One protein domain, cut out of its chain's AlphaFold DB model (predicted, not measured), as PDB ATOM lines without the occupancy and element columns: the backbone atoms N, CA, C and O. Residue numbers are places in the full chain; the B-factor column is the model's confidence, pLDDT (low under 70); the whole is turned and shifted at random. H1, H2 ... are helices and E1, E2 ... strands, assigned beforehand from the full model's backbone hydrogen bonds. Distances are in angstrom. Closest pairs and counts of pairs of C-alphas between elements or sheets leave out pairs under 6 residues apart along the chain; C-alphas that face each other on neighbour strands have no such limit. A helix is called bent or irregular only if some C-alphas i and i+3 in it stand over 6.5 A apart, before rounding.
ATOM      1  N   LEU A   3      20.199  36.706 -30.795       98.19
ATOM      2  CA  LEU A   3      20.487  36.197 -29.460       98.19
ATOM      3  C   LEU A   3      20.167  37.279 -28.426       98.19
ATOM      4  O   LEU A   3      20.651  38.400 -28.540       98.19
ATOM      5  N   ILE A   4      19.383  36.945 -27.408       98.56
ATOM      6  CA  ILE A   4      19.125  37.791 -26.245       98.56
ATOM      7  C   ILE A   4      19.872  37.174 -25.063       98.56
ATOM      8  O   ILE A   4      19.622  36.022 -24.710       98.56
ATOM      9  N   LEU A   5      20.783  37.931 -24.457       98.50
ATOM     10  CA  LEU A   5      21.483  37.548 -23.232       98.50
ATOM     11  C   LEU A   5      20.875  38.304 -22.054       98.50
ATOM     12  O   LEU A   5      20.915  39.535 -22.037       98.50
ATOM     13  N   ALA A   6      20.327  37.595 -21.073       98.44
ATOM     14  CA  ALA A   6      19.730  38.224 -19.897       98.44
ATOM     15  C   ALA A   6      19.771  37.311 -18.666       98.44
ATOM     16  O   ALA A   6      19.987  36.104 -18.773       98.44
ATOM     17  N   HIS A   7      19.541  37.890 -17.489       98.00
ATOM     18  CA  HIS A   7      19.316  37.103 -16.279       98.00
ATOM     19  C   HIS A   7      18.020  36.295 -16.403       98.00
ATOM     20  O   HIS A   7      17.111  36.648 -17.160       98.00
ATOM     21  N   SER A   8      17.916  35.210 -15.636       97.19
ATOM     22  CA  SER A   8      16.732  34.346 -15.660       97.19
ATOM     23  C   SER A   8      15.463  35.052 -15.190       97.19
ATOM     24  O   SER A   8      14.379  34.624 -15.576       97.19
ATOM     25  N   ASP A   9      15.586  36.124 -14.403       97.19
ATOM     26  CA  ASP A   9      14.505  36.935 -13.849       97.19
ATOM     27  C   ASP A   9      14.110  38.145 -14.722       97.19
ATOM     28  O   ASP A   9      13.071  38.755 -14.454       97.19
ATOM     29  N   ASP A  10      14.840  38.445 -15.806       98.12
ATOM     30  CA  ASP A  10      14.568  39.597 -16.678       98.12
ATOM     31  C   ASP A  10      13.256  39.418 -17.464       98.12
ATOM     32  O   ASP A  10      13.164  38.745 -18.497       98.12
ATOM     33  N   ALA A  11      12.196  40.046 -16.957       98.00
ATOM     34  CA  ALA A  11      10.870  39.957 -17.545       98.00
ATOM     35  C   ALA A  11      10.771  40.634 -18.921       98.00
ATOM     36  O   ALA A  11      10.034  40.138 -19.774       98.00
ATOM     37  N   ALA A  12      11.510  41.723 -19.153       98.12
ATOM     38  CA  ALA A  12      11.494  42.427 -20.432       98.12
ATOM     39  C   ALA A  12      12.173  41.585 -21.522       98.12
ATOM     40  O   ALA A  12      11.629  41.458 -22.616       98.12
ATOM     41  N   ALA A  13      13.292  40.926 -21.204       98.38
ATOM     42  CA  ALA A  13      13.974  40.006 -22.116       98.38
ATOM     43  C   ALA A  13      13.094  38.808 -22.509       98.38
ATOM     44  O   ALA A  13      13.000  38.469 -23.689       98.38
ATOM     45  N   ARG A  14      12.400  38.191 -21.540       98.50
ATOM     46  CA  ARG A  14      11.468  37.080 -21.811       98.50
ATOM     47  C   ARG A  14      10.303  37.507 -22.698       98.50
ATOM     48  O   ARG A  14       9.963  36.798 -23.643       98.50
ATOM     49  N   ARG A  15       9.702  38.666 -22.416       98.56
ATOM     50  CA  ARG A  15       8.618  39.204 -23.249       98.56
ATOM     51  C   ARG A  15       9.112  39.565 -24.647       98.56
ATOM     52  O   ARG A  15       8.433  39.230 -25.607       98.56
ATOM     53  N   LEU A  16      10.299  40.160 -24.777       98.50
ATOM     54  CA  LEU A  16      10.917  40.436 -26.076       98.50
ATOM     55  C   LEU A  16      11.127  39.153 -26.887       98.50
ATOM     56  O   LEU A  16      10.733  39.096 -28.047       98.50
ATOM     57  N   ALA A  17      11.685  38.108 -26.269       98.38
ATOM     58  CA  ALA A  17      11.851  36.810 -26.917       98.38
ATOM     59  C   ALA A  17      10.502  36.238 -27.382       98.38
ATOM     60  O   ALA A  17      10.385  35.785 -28.515       98.38
ATOM     61  N   SER A  18       9.459  36.337 -26.550       98.19
ATOM     62  CA  SER A  18       8.106  35.913 -26.923       98.19
ATOM     63  C   SER A  18       7.513  36.728 -28.077       98.19
ATOM     64  O   SER A  18       6.810  36.161 -28.905       98.19
ATOM     65  N   LEU A  19       7.765  38.040 -28.130       98.12
ATOM     66  CA  LEU A  19       7.293  38.920 -29.206       98.12
ATOM     67  C   LEU A  19       8.001  38.640 -30.533       98.12
ATOM     68  O   LEU A  19       7.409  38.791 -31.600       98.12
ATOM     69  N   TRP A  20       9.275  38.266 -30.475       98.00
ATOM     70  CA  TRP A  20      10.064  37.930 -31.655       98.00
ATOM     71  C   TRP A  20       9.905  36.470 -32.097       98.00
ATOM     72  O   TRP A  20      10.205  36.170 -33.248       98.00
ATOM     73  N   GLY A  21       9.400  35.581 -31.237       97.81
ATOM     74  CA  GLY A  21       9.134  34.184 -31.579       97.81
ATOM     75  C   GLY A  21      10.392  33.458 -32.058       97.81
ATOM     76  O   GLY A  21      11.457  33.586 -31.455       97.81
ATOM     77  N   ASP A  22      10.279  32.739 -33.176       96.62
ATOM     78  CA  ASP A  22      11.368  31.937 -33.755       96.62
ATOM     79  C   ASP A  22      12.572  32.773 -34.231       96.62
ATOM     80  O   ASP A  22      13.668  32.245 -34.442       96.62
ATOM     81  N   ASP A  23      12.412  34.094 -34.352       96.75
ATOM     82  CA  ASP A  23      13.512  34.999 -34.683       96.75
ATOM     83  C   ASP A  23      14.421  35.320 -33.493       96.75
ATOM     84  O   ASP A  23      15.453  35.977 -33.688       96.75
ATOM     85  N   ALA A  24      14.090  34.862 -32.283       97.75
ATOM     86  CA  ALA A  24      14.841  35.131 -31.067       97.75
ATOM     87  C   ALA A  24      15.233  33.863 -30.305       97.75
ATOM     88  O   ALA A  24      14.451  32.939 -30.117       97.75
ATOM     89  N   LEU A  25      16.455  33.870 -29.780       97.44
ATOM     90  CA  LEU A  25      16.952  32.882 -28.834       97.44
ATOM     91  C   LEU A  25      17.314  33.599 -27.535       97.44
ATOM     92  O   LEU A  25      18.227  34.419 -27.530       97.44
ATOM     93  N   LEU A  26      16.624  33.291 -26.438       97.94
ATOM     94  CA  LEU A  26      16.974  33.789 -25.108       97.94
ATOM     95  C   LEU A  26      17.925  32.808 -24.420       97.94
ATOM     96  O   LEU A  26      17.553  31.662 -24.181       97.94
ATOM     97  N   LEU A  27      19.118  33.276 -24.052       97.81
ATOM     98  CA  LEU A  27      20.061  32.532 -23.221       97.81
ATOM     99  C   LEU A  27      20.328  33.273 -21.910       97.81
ATOM    100  O   LEU A  27      20.510  34.491 -21.877       97.81
ATOM    101  N   THR A  28      20.387  32.501 -20.830       97.69
ATOM    102  CA  THR A  28      20.802  32.954 -19.499       97.69
ATOM    103  C   THR A  28      22.198  32.420 -19.189       97.69
ATOM    104  O   THR A  28      22.593  31.421 -19.798       97.69
ATOM    105  N   PRO A  29      22.946  33.003 -18.230       97.44
ATOM    106  CA  PRO A  29      24.292  32.522 -17.916       97.44
ATOM    107  C   PRO A  29      24.349  31.026 -17.569       97.44
ATOM    108  O   PRO A  29      25.261  30.337 -18.013       97.44
ATOM    109  N   ALA A  30      23.320  30.497 -16.896       94.81
ATOM    110  CA  ALA A  30      23.186  29.070 -16.590       94.81
ATOM    111  C   ALA A  30      23.207  28.151 -17.827       94.81
ATOM    112  O   ALA A  30      23.586  26.989 -17.723       94.81
ATOM    113  N   LEU A  31      22.767  28.653 -18.985       94.12
ATOM    114  CA  LEU A  31      22.629  27.881 -20.221       94.12
ATOM    115  C   LEU A  31      23.802  28.088 -21.189       94.12
ATOM    116  O   LEU A  31      23.974  27.291 -22.110       94.12
ATOM    117  N   LEU A  32      24.631  29.120 -20.988       92.06
ATOM    118  CA  LEU A  32      25.710  29.466 -21.923       92.06
ATOM    119  C   LEU A  32      26.750  28.353 -22.068       92.06
ATOM    120  O   LEU A  32      27.236  28.112 -23.173       92.06
ATOM    121  N   CYS A  33      27.049  27.628 -20.987       81.88
ATOM    122  CA  CYS A  33      28.003  26.518 -21.018       81.88
ATOM    123  C   CYS A  33      27.584  25.397 -21.989       81.88
ATOM    124  O   CYS A  33      28.446  24.723 -22.553       81.88
ATOM    125  N   ALA A  34      26.282  25.214 -22.233       87.75
ATOM    126  CA  ALA A  34      25.772  24.200 -23.159       87.75
ATOM    127  C   ALA A  34      25.851  24.634 -24.634       87.75
ATOM    128  O   ALA A  34      25.874  23.793 -25.533       87.75
ATOM    129  N   GLU A  35      25.931  25.936 -24.900       90.88
ATOM    130  CA  GLU A  35      25.814  26.507 -26.245       90.88
ATOM    131  C   GLU A  35      27.158  26.573 -26.996       90.88
ATOM    132  O   GLU A  35      27.235  27.091 -28.104       90.88
ATOM    133  N   ARG A  36      28.231  25.985 -26.441       90.12
ATOM    134  CA  ARG A  36      29.550  25.836 -27.097       90.12
ATOM    135  C   ARG A  36      30.061  27.142 -27.722       90.12
ATOM    136  O   ARG A  36      30.622  27.130 -28.818       90.12
ATOM    137  N   MET A  37      29.855  28.265 -27.034       95.06
ATOM    138  CA  MET A  37      30.384  29.563 -27.445       95.06
ATOM    139  C   MET A  37      31.901  29.480 -27.583       95.06
ATOM    140  O   MET A  37      32.583  28.910 -26.733       95.06
ATOM    141  N   THR A  38      32.433  30.052 -28.656       96.12
ATOM    142  CA  THR A  38      33.872  30.030 -28.925       96.12
ATOM    143  C   THR A  38      34.408  31.442 -29.038       96.12
ATOM    144  O   THR A  38      33.793  32.303 -29.667       96.12
ATOM    145  N   LEU A  39      35.575  31.647 -28.445       97.56
ATOM    146  CA  LEU A  39      36.399  32.829 -28.607       97.56
ATOM    147  C   LEU A  39      37.789  32.335 -28.994       97.56
ATOM    148  O   LEU A  39      38.430  31.613 -28.234       97.56
ATOM    149  N   THR A  40      38.231  32.679 -30.195       97.44
ATOM    150  CA  THR A  40      39.576  32.341 -30.674       97.44
ATOM    151  C   THR A  40      40.398  33.609 -30.807       97.44
ATOM    152  O   THR A  40      39.852  34.660 -31.130       97.44
ATOM    153  N   VAL A  41      41.701  33.521 -30.545       97.38
ATOM    154  CA  VAL A  41      42.635  34.641 -30.694       97.38
ATOM    155  C   VAL A  41      43.752  34.194 -31.627       97.38
ATOM    156  O   VAL A  41      44.402  33.176 -31.381       97.38
ATOM    157  N   ASP A  42      43.945  34.913 -32.733       96.75
ATOM    158  CA  ASP A  42      45.014  34.595 -33.681       96.75
ATOM    159  C   ASP A  42      46.396  35.034 -33.157       96.75
ATOM    160  O   ASP A  42      46.531  35.720 -32.144       96.75
ATOM    161  N   ARG A  43      47.466  34.670 -33.875       96.44
ATOM    162  CA  ARG A  43      48.847  35.039 -33.501       96.44
ATOM    163  C   ARG A  43      49.111  36.552 -33.480       96.44
ATOM    164  O   ARG A  43      50.171  36.964 -33.023       96.44
ATOM    165  N   ARG A  44      48.199  37.371 -34.014       96.56
ATOM    166  CA  ARG A  44      48.270  38.840 -34.007       96.56
ATOM    167  C   ARG A  44      47.423  39.450 -32.889       96.56
ATOM    168  O   ARG A  44      47.287  40.667 -32.846       96.56
ATOM    169  N   GLY A  45      46.843  38.630 -32.014       94.12
ATOM    170  CA  GLY A  45      45.982  39.091 -30.931       94.12
ATOM    171  C   GLY A  45      44.573  39.473 -31.383       94.12
ATOM    172  O   GLY A  45      43.848  40.094 -30.612       94.12
ATOM    173  N   ARG A  46      44.156  39.134 -32.613       95.56
ATOM    174  CA  ARG A  46      42.787  39.422 -33.062       95.56
ATOM    175  C   ARG A  46      41.844  38.351 -32.546       95.56
ATOM    176  O   ARG A  46      42.032  37.171 -32.841       95.56
ATOM    177  N   ALA A  47      40.837  38.784 -31.798       97.25
ATOM    178  CA  ALA A  47      39.794  37.922 -31.279       97.25
ATOM    179  C   ALA A  47      38.669  37.725 -32.309       97.25
ATOM    180  O   ALA A  47      38.292  38.663 -33.011       97.25
ATOM    181  N   ALA A  48      38.120  36.514 -32.373       97.75
ATOM    182  CA  ALA A  48      36.939  36.180 -33.160       97.75
ATOM    183  C   ALA A  48      35.980  35.336 -32.318       97.75
ATOM    184  O   ALA A  48      36.352  34.264 -31.825       97.75
ATOM    185  N   ALA A  49      34.751  35.828 -32.168       97.81
ATOM    186  CA  ALA A  49      33.677  35.135 -31.474       97.81
ATOM    187  C   ALA A  49      32.777  34.379 -32.457       97.81
ATOM    188  O   ALA A  49      32.458  34.877 -33.538       97.81
ATOM    189  N   SER A  50      32.335  33.181 -32.076       96.44
ATOM    190  CA  SER A  50      31.328  32.445 -32.841       96.44
ATOM    191  C   SER A  50      30.468  31.543 -31.959       96.44
ATOM    192  O   SER A  50      30.898  31.106 -30.886       96.44
ATOM    193  N   LEU A  51      29.258  31.246 -32.435       96.38
ATOM    194  CA  LEU A  51      28.298  30.354 -31.786       96.38
ATOM    195  C   LEU A  51      27.959  29.178 -32.726       96.38
ATOM    196  O   LEU A  51      26.951  29.226 -33.437       96.38
ATOM    197  N   PRO A  52      28.802  28.128 -32.780       94.25
ATOM    198  CA  PRO A  52      28.672  27.056 -33.768       94.25
ATOM    199  C   PRO A  52      27.376  26.249 -33.659       94.25
ATOM    200  O   PRO A  52      26.892  25.747 -34.669       94.25
ATOM    201  N   SER A  53      26.794  26.130 -32.459       93.06
ATOM    202  CA  SER A  53      25.497  25.467 -32.254       93.06
ATOM    203  C   SER A  53      24.339  26.216 -32.923       93.06
ATOM    204  O   SER A  53      23.304  25.615 -33.207       93.06
ATOM    205  N   ARG A  54      24.498  27.522 -33.189       94.12
ATOM    206  CA  ARG A  54      23.454  28.419 -33.703       94.12
ATOM    207  C   ARG A  54      23.998  29.339 -34.807       94.12
ATOM    208  O   ARG A  54      23.988  30.562 -34.654       94.12
ATOM    209  N   PRO A  55      24.401  28.799 -35.970       92.31
ATOM    210  CA  PRO A  55      25.003  29.591 -37.049       92.31
ATOM    211  C   PRO A  55      24.058  30.644 -37.661       92.31
ATOM    212  O   PRO A  55      24.507  31.506 -38.416       92.31
ATOM    213  N   ALA A  56      22.757  30.579 -37.353       95.06
ATOM    214  CA  ALA A  56      21.739  31.538 -37.777       95.06
ATOM    215  C   ALA A  56      21.666  32.812 -36.909       95.06
ATOM    216  O   ALA A  56      20.944  33.747 -37.274       95.06
ATOM    217  N   VAL A  57      22.369  32.868 -35.766       96.75
ATOM    218  CA  VAL A  57      22.479  34.100 -34.969       96.75
ATOM    219  C   VAL A  57      23.300  35.121 -35.750       96.75
ATOM    220  O   VAL A  57      24.422  34.838 -36.168       96.75
ATOM    221  N   ARG A  58      22.729  36.310 -35.959       97.06
ATOM    222  CA  ARG A  58      23.385  37.423 -36.669       97.06
ATOM    223  C   ARG A  58      23.631  38.640 -35.781       97.06
ATOM    224  O   ARG A  58      24.632  39.320 -35.963       97.06
ATOM    225  N   ALA A  59      22.784  38.853 -34.781       98.00
ATOM    226  CA  ALA A  59      22.856  39.999 -33.884       98.00
ATOM    227  C   ALA A  59      22.602  39.597 -32.427       98.00
ATOM    228  O   ALA A  59      21.952  38.576 -32.168       98.00
ATOM    229  N   ILE A  60      23.102  40.412 -31.496       98.44
ATOM    230  CA  ILE A  60      22.998  40.176 -30.053       98.44
ATOM    231  C   ILE A  60      22.352  41.376 -29.348       98.44
ATOM    232  O   ILE A  60      22.767  42.519 -29.526       98.44
ATOM    233  N   VAL A  61      21.373  41.097 -28.491       98.38
ATOM    234  CA  VAL A  61      20.839  42.021 -27.486       98.38
ATOM    235  C   VAL A  61      21.374  41.583 -26.127       98.38
ATOM    236  O   VAL A  61      20.909  40.589 -25.567       98.38
ATOM    237  N   CYS A  62      22.362  42.299 -25.591       98.00
ATOM    238  CA  CYS A  62      22.866  42.032 -24.249       98.00
ATOM    239  C   CYS A  62      22.121  42.897 -23.232       98.00
ATOM    240  O   CYS A  62      22.150  44.118 -23.316       98.00
ATOM    241  N   ARG A  63      21.454  42.271 -22.264       97.69
ATOM    242  CA  ARG A  63      20.817  42.947 -21.122       97.69
ATOM    243  C   ARG A  63      21.488  42.614 -19.793       97.69
ATOM    244  O   ARG A  63      21.054  43.083 -18.745       97.69
ATOM    245  N   LEU A  64      22.554  41.821 -19.811       97.94
ATOM    246  CA  LEU A  64      23.359  41.567 -18.623       97.94
ATOM    247  C   LEU A  64      24.141  42.837 -18.267       97.94
ATOM    248  O   LEU A  64      24.753  43.453 -19.133       97.94
ATOM    249  N   GLY A  65      24.134  43.228 -16.991       96.94
ATOM    250  CA  GLY A  65      25.118  44.193 -16.479       96.94
ATOM    251  C   GLY A  65      26.446  43.527 -16.138       96.94
ATOM    252  O   GLY A  65      27.514  44.080 -16.387       96.94
ATOM    253  N   GLY A  66      26.345  42.298 -15.645       97.75
ATOM    254  CA  GLY A  66      27.426  41.364 -15.394       97.75
ATOM    255  C   GLY A  66      26.841  40.015 -14.982       97.75
ATOM    256  O   GLY A  66      25.628  39.911 -14.780       97.75
ATOM    257  N   VAL A  67      27.671  38.986 -14.852       98.12
ATOM    258  CA  VAL A  67      27.236  37.662 -14.370       98.12
ATOM    259  C   VAL A  67      27.213  37.630 -12.839       98.12
ATOM    260  O   VAL A  67      28.172  38.031 -12.182       98.12
ATOM    261  N   ARG A  68      26.119  37.142 -12.246       97.31
ATOM    262  CA  ARG A  68      25.950  36.998 -10.790       97.31
ATOM    263  C   ARG A  68      26.220  35.554 -10.375       97.31
ATOM    264  O   ARG A  68      25.859  34.628 -11.093       97.31
ATOM    265  N   CYS A  69      26.712  35.338  -9.152       97.62
ATOM    266  CA  CYS A  69      26.851  33.983  -8.594       97.62
ATOM    267  C   CYS A  69      25.524  33.203  -8.629       97.62
ATOM    268  O   CYS A  69      25.506  32.012  -8.919       97.62
ATOM    269  N   GLY A  70      24.401  33.889  -8.378       96.12
ATOM    270  CA  GLY A  70      23.062  33.295  -8.423       96.12
ATOM    271  C   GLY A  70      22.606  32.857  -9.820       96.12
ATOM    272  O   GLY A  70      21.711  32.021  -9.919       96.12
ATOM    273  N   ASP A  71      23.233  33.358 -10.891       96.88
ATOM    274  CA  ASP A  71      22.963  32.879 -12.249       96.88
ATOM    275  C   ASP A  71      23.570  31.488 -12.501       96.88
ATOM    276  O   ASP A  71      23.200  30.817 -13.462       96.88
ATOM    277  N   LEU A  72      24.501  31.047 -11.648       96.69
ATOM    278  CA  LEU A  72      25.281  29.819 -11.794       96.69
ATOM    279  C   LEU A  72      24.926  28.797 -10.708       96.69
ATOM    280  O   LEU A  72      25.800  28.190 -10.102       96.69
ATOM    281  N   SER A  73      23.631  28.572 -10.473       94.19
ATOM    282  CA  SER A  73      23.139  27.648  -9.433       94.19
ATOM    283  C   SER A  73      23.590  26.188  -9.591       94.19
ATOM    284  O   SER A  73      23.445  25.399  -8.660       94.19
ATOM    285  N   HIS A  74      24.123  25.822 -10.757       94.12
ATOM    286  CA  HIS A  74      24.694  24.506 -11.047       94.12
ATOM    287  C   HIS A  74      26.185  24.386 -10.678       94.12
ATOM    288  O   HIS A  74      26.734  23.288 -10.730       94.12
ATOM    289  N   VAL A  75      26.846  25.497 -10.337       96.19
ATOM    290  CA  VAL A  75      28.242  25.542  -9.881       96.19
ATOM    291  C   VAL A  75      28.271  25.426  -8.356       96.19
ATOM    292  O   VAL A  75      27.395  25.957  -7.672       96.19
ATOM    293  N   ASP A  76      29.278  24.740  -7.806       97.44
ATOM    294  CA  ASP A  76      29.485  24.691  -6.353       97.44
ATOM    295  C   ASP A  76      29.583  26.118  -5.793       97.44
ATOM    296  O   ASP A  76      30.306  26.967  -6.314       97.44
ATOM    297  N   SER A  77      28.851  26.391  -4.713       97.00
ATOM    298  CA  SER A  77      28.784  27.727  -4.105       97.00
ATOM    299  C   SER A  77      30.151  28.325  -3.736       97.00
ATOM    300  O   SER A  77      30.282  29.548  -3.713       97.00
ATOM    301  N   ARG A  78      31.168  27.488  -3.480       97.94
ATOM    302  CA  ARG A  78      32.544  27.922  -3.180       97.94
ATOM    303  C   ARG A  78      33.274  28.455  -4.413       97.94
ATOM    304  O   ARG A  78      34.122  29.329  -4.271       97.94
ATOM    305  N   ASP A  79      32.897  27.982  -5.599       98.19
ATOM    306  CA  ASP A  79      33.506  28.353  -6.878       98.19
ATOM    307  C   ASP A  79      32.653  29.364  -7.662       98.19
ATOM    308  O   ASP A  79      33.132  29.976  -8.615       98.19
ATOM    309  N   ALA A  80      31.395  29.589  -7.262       97.00
ATOM    310  CA  ALA A  80      30.433  30.404  -8.007       97.00
ATOM    311  C   ALA A  80      30.908  31.844  -8.271       97.00
ATOM    312  O   ALA A  80      30.650  32.383  -9.345       97.00
ATOM    313  N   ALA A  81      31.622  32.463  -7.324       97.94
ATOM    314  CA  ALA A  81      32.171  33.809  -7.508       97.94
ATOM    315  C   ALA A  81      33.280  33.844  -8.569       97.94
ATOM    316  O   ALA A  81      33.295  34.734  -9.417       97.94
ATOM    317  N   TYR A  82      34.172  32.851  -8.547       98.00
ATOM    318  CA  TYR A  82      35.221  32.697  -9.550       98.00
ATOM    319  C   TYR A  82      34.616  32.410 -10.929       98.00
ATOM    320  O   TYR A  82      34.908  33.110 -11.893       98.00
ATOM    321  N   ALA A  83      33.694  31.448 -11.008       97.56
ATOM    322  CA  ALA A  83      33.023  31.087 -12.253       97.56
ATOM    323  C   ALA A  83      32.230  32.260 -12.859       97.56
ATOM    324  O   ALA A  83      32.247  32.446 -14.075       97.56
ATOM    325  N   ALA A  84      31.568  33.074 -12.027       97.62
ATOM    326  CA  ALA A  84      30.869  34.269 -12.487       97.62
ATOM    327  C   ALA A  84      31.839  35.298 -13.082       97.62
ATOM    328  O   ALA A  84      31.568  35.815 -14.162       97.62
ATOM    329  N   ALA A  85      32.977  35.553 -12.431       97.94
ATOM    330  CA  ALA A  85      33.989  36.478 -12.939       97.94
ATOM    331  C   ALA A  85      34.610  36.001 -14.266       97.94
ATOM    332  O   ALA A  85      34.733  36.791 -15.201       97.94
ATOM    333  N   GLU A  86      34.941  34.711 -14.377       98.00
ATOM    334  CA  GLU A  86      35.465  34.115 -15.614       98.00
ATOM    335  C   GLU A  86      34.451  34.208 -16.761       98.00
ATOM    336  O   GLU A  86      34.798  34.602 -17.877       98.00
ATOM    337  N   LEU A  87      33.176  33.895 -16.495       97.50
ATOM    338  CA  LEU A  87      32.127  33.992 -17.507       97.50
ATOM    339  C   LEU A  87      31.856  35.449 -17.909       97.50
ATOM    340  O   LEU A  87      31.625  35.716 -19.086       97.50
ATOM    341  N   ASP A  88      31.919  36.392 -16.967       97.94
ATOM    342  CA  ASP A  88      31.810  37.827 -17.242       97.94
ATOM    343  C   ASP A  88      32.940  38.304 -18.168       97.94
ATOM    344  O   ASP A  88      32.678  38.913 -19.208       97.94
ATOM    345  N   ALA A  89      34.190  37.946 -17.854       97.31
ATOM    346  CA  ALA A  89      35.357  38.270 -18.672       97.31
ATOM    347  C   ALA A  89      35.271  37.640 -20.073       97.31
ATOM    348  O   ALA A  89      35.494  38.322 -21.080       97.31
ATOM    349  N   PHE A  90      34.880  36.363 -20.153       97.56
ATOM    350  CA  PHE A  90      34.634  35.681 -21.421       97.56
ATOM    351  C   PHE A  90      33.560  36.395 -22.243       97.56
ATOM    352  O   PHE A  90      33.775  36.654 -23.427       97.56
ATOM    353  N   LEU A  91      32.423  36.751 -21.637       98.06
ATOM    354  CA  LEU A  91      31.324  37.426 -22.326       98.06
ATOM    355  C   LEU A  91      31.717  38.815 -22.825       98.06
ATOM    356  O   LEU A  91      31.357  39.160 -23.949       98.06
ATOM    357  N   ARG A  92      32.495  39.589 -22.058       97.94
ATOM    358  CA  ARG A  92      33.030  40.880 -22.529       97.94
ATOM    359  C   ARG A  92      33.849  40.693 -23.799       97.94
ATOM    360  O   ARG A  92      33.580  41.349 -24.804       97.94
ATOM    361  N   ALA A  93      34.803  39.765 -23.779       97.62
ATOM    362  CA  ALA A  93      35.660  39.504 -24.928       97.62
ATOM    363  C   ALA A  93      34.876  38.915 -26.116       97.62
ATOM    364  O   ALA A  93      35.091  39.318 -27.258       97.62
ATOM    365  N   PHE A  94      33.921  38.019 -25.854       98.12
ATOM    366  CA  PHE A  94      33.042  37.432 -26.864       98.12
ATOM    367  C   PHE A  94      32.183  38.492 -27.560       98.12
ATOM    368  O   PHE A  94      32.156  38.556 -28.787       98.12
ATOM    369  N   LEU A  95      31.501  39.346 -26.797       98.00
ATOM    370  CA  LEU A  95      30.634  40.392 -27.341       98.00
ATOM    371  C   LEU A  95      31.437  41.468 -28.079       98.00
ATOM    372  O   LEU A  95      31.004  41.939 -29.130       98.00
ATOM    373  N   ALA A  96      32.624  41.828 -27.582       97.19
ATOM    374  CA  ALA A  96      33.523  42.747 -28.277       97.19
ATOM    375  C   ALA A  96      34.003  42.176 -29.626       97.19
ATOM    376  O   ALA A  96      34.057  42.903 -30.621       97.19
ATOM    377  N   ALA A  97      34.298  40.873 -29.671       97.81
ATOM    378  CA  ALA A  97      34.764  40.161 -30.859       97.81
ATOM    379  C   ALA A  97      33.636  39.643 -31.774       97.81
ATOM    380  O   ALA A  97      33.926  39.003 -32.790       97.81
ATOM    381  N   TRP A  98      32.363  39.873 -31.431       98.06
ATOM    382  CA  TRP A  98      31.239  39.455 -32.266       98.06
ATOM    383  C   TRP A  98      31.247  40.244 -33.587       98.06
ATOM    384  O   TRP A  98      31.306  41.482 -33.558       98.06
ATOM    385  N   PRO A  99      31.190  39.557 -34.747       95.94
ATOM    386  CA  PRO A  99      31.309  40.213 -36.049       95.94
ATOM    387  C   PRO A  99      30.050  40.982 -36.459       95.94
ATOM    388  O   PRO A  99      30.133  41.845 -37.324       95.94
ATOM    389  N   GLY A 100      28.895  40.656 -35.876       96.31
ATOM    390  CA  GLY A 100      27.627  41.303 -36.194       96.31
ATOM    391  C   GLY A 100      27.243  42.427 -35.225       96.31
ATOM    392  O   GLY A 100      28.020  42.812 -34.339       96.31
ATOM    393  N   PRO A 101      26.006  42.924 -35.351       97.56
ATOM    394  CA  PRO A 101      25.467  43.944 -34.463       97.56
ATOM    395  C   PRO A 101      25.342  43.451 -33.017       97.56
ATOM    396  O   PRO A 101      24.885  42.334 -32.755       97.56
ATOM    397  N   VAL A 102      25.717  44.310 -32.069       97.94
ATOM    398  CA  VAL A 102      25.518  44.102 -30.629       97.94
ATOM    399  C   VAL A 102      24.918  45.377 -30.055       97.94
ATOM    400  O   VAL A 102      25.532  46.440 -30.146       97.94
ATOM    401  N   VAL A 103      23.722  45.276 -29.480       97.62
ATOM    402  CA  VAL A 103      23.089  46.396 -28.771       97.62
ATOM    403  C   VAL A 103      23.929  46.717 -27.544       97.62
ATOM    404  O   VAL A 103      24.186  45.809 -26.755       97.62
ATOM    405  N   ASN A 104      24.340  47.986 -27.414       96.12
ATOM    406  CA  ASN A 104      25.200  48.479 -26.334       96.12
ATOM    407  C   ASN A 104      26.418  47.569 -26.097       96.12
ATOM    408  O   ASN A 104      26.480  46.830 -25.110       96.12
TER     409      ASN A 104
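Overview. This is residues 3 to 104 of the 206 residues of an uncharacterized protein of Actinoplanes sp. TBRC 11911 (UniProt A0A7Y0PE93). A small parallel sheet, E2 E1 E5, has the helix H1 over one face, and at the other end of the longest axis a two-strand hairpin, E3 and E4, packs with residues 90 to 96 of the long helix H4. H4 slants away from the hairpin to the short helix H3, which packs on H2; near the end of the printed part, residues 102 to 103 pair alongside E5. The printed part has 102 residues with four named helices and five named strands, in the order E1 H1 E2 H2 E3 E4 E5 H3 H4; the class is mixed, helices and strands. The whole is compact, with a radius of gyration of the C-alphas of 13.8 A and spans of 41 by 37 by 24 A.

Arrangement. E1, residues 3 to 5, is the inner strand of the sheet E2 E1 E5. H1, residues 11 to 23, is on this sheet at a height over the sheet of 7.3 A, over E2 and E1. E2, residues 24 to 27, is parallel to E1 at 32 degrees, with N 4 and O 25 2.8 A apart, within hydrogen-bond range. E1, H1 and E2 form a strand-helix-strand unit, two parallel neighbour strands with a helix between, and its crossover is right-handed; H1 on one face of the sheet makes two layers. E5, residues 59 to 62, is parallel to E1 at 13 degrees, with N 3 and O 59 2.9 A apart; its residues 60 to 61 also pair with residues 102 to 103, parallel. H2, residues 29 to 35, is not on the sheet. E3, residues 38 to 41, and E4, residues 47 to 50, form an antiparallel hairpin at 161 degrees, with N 40 and O 48 2.9 A apart. H3, residues 69 to 72, touches H2, the closest C-alphas being those of Ala 30 and Leu 72, 5.3 A apart. H4, residues 80 to 96, touches H3 with residues 80 to 84 alone, closest at the C-alphas of Cys 69 and Ala 80, 5.1 A apart. The closest C-alphas of E4 and H4 are those of Ala 49 and Phe 94, 5.2 A apart. H4 only grazes the sheet E2 E1 E5, with residues 91 to 95. Every O i to N i+4 pair is within hydrogen-bond range in H4, against 7 of 9 in H1 and 0 of 3 in H2, where 3 of 4 O i to N i+3 pairs are; H3 is too short for an O i to N i+4 pair.

Along the chain. E1 begins at C-alpha 3, (20.487, 36.197, -29.460). H1 is 18.0 A long and irregular, with C-alphas 19 and 22 9.3 A apart; H2, 10.4 A, is irregular too, with C-alphas 30 and 33 7.0 A apart. H4, 23.9 A long, ends at C-alpha 96, (33.523, 42.747, -28.277).

Size, cuts and confidence. The two C-alphas farthest apart, those of Leu 19 and Arg 43, are 42.0 A apart. The printed part has no cut and no long link. The mean pLDDT of the printed part is 96.7, and no printed residue is under 70.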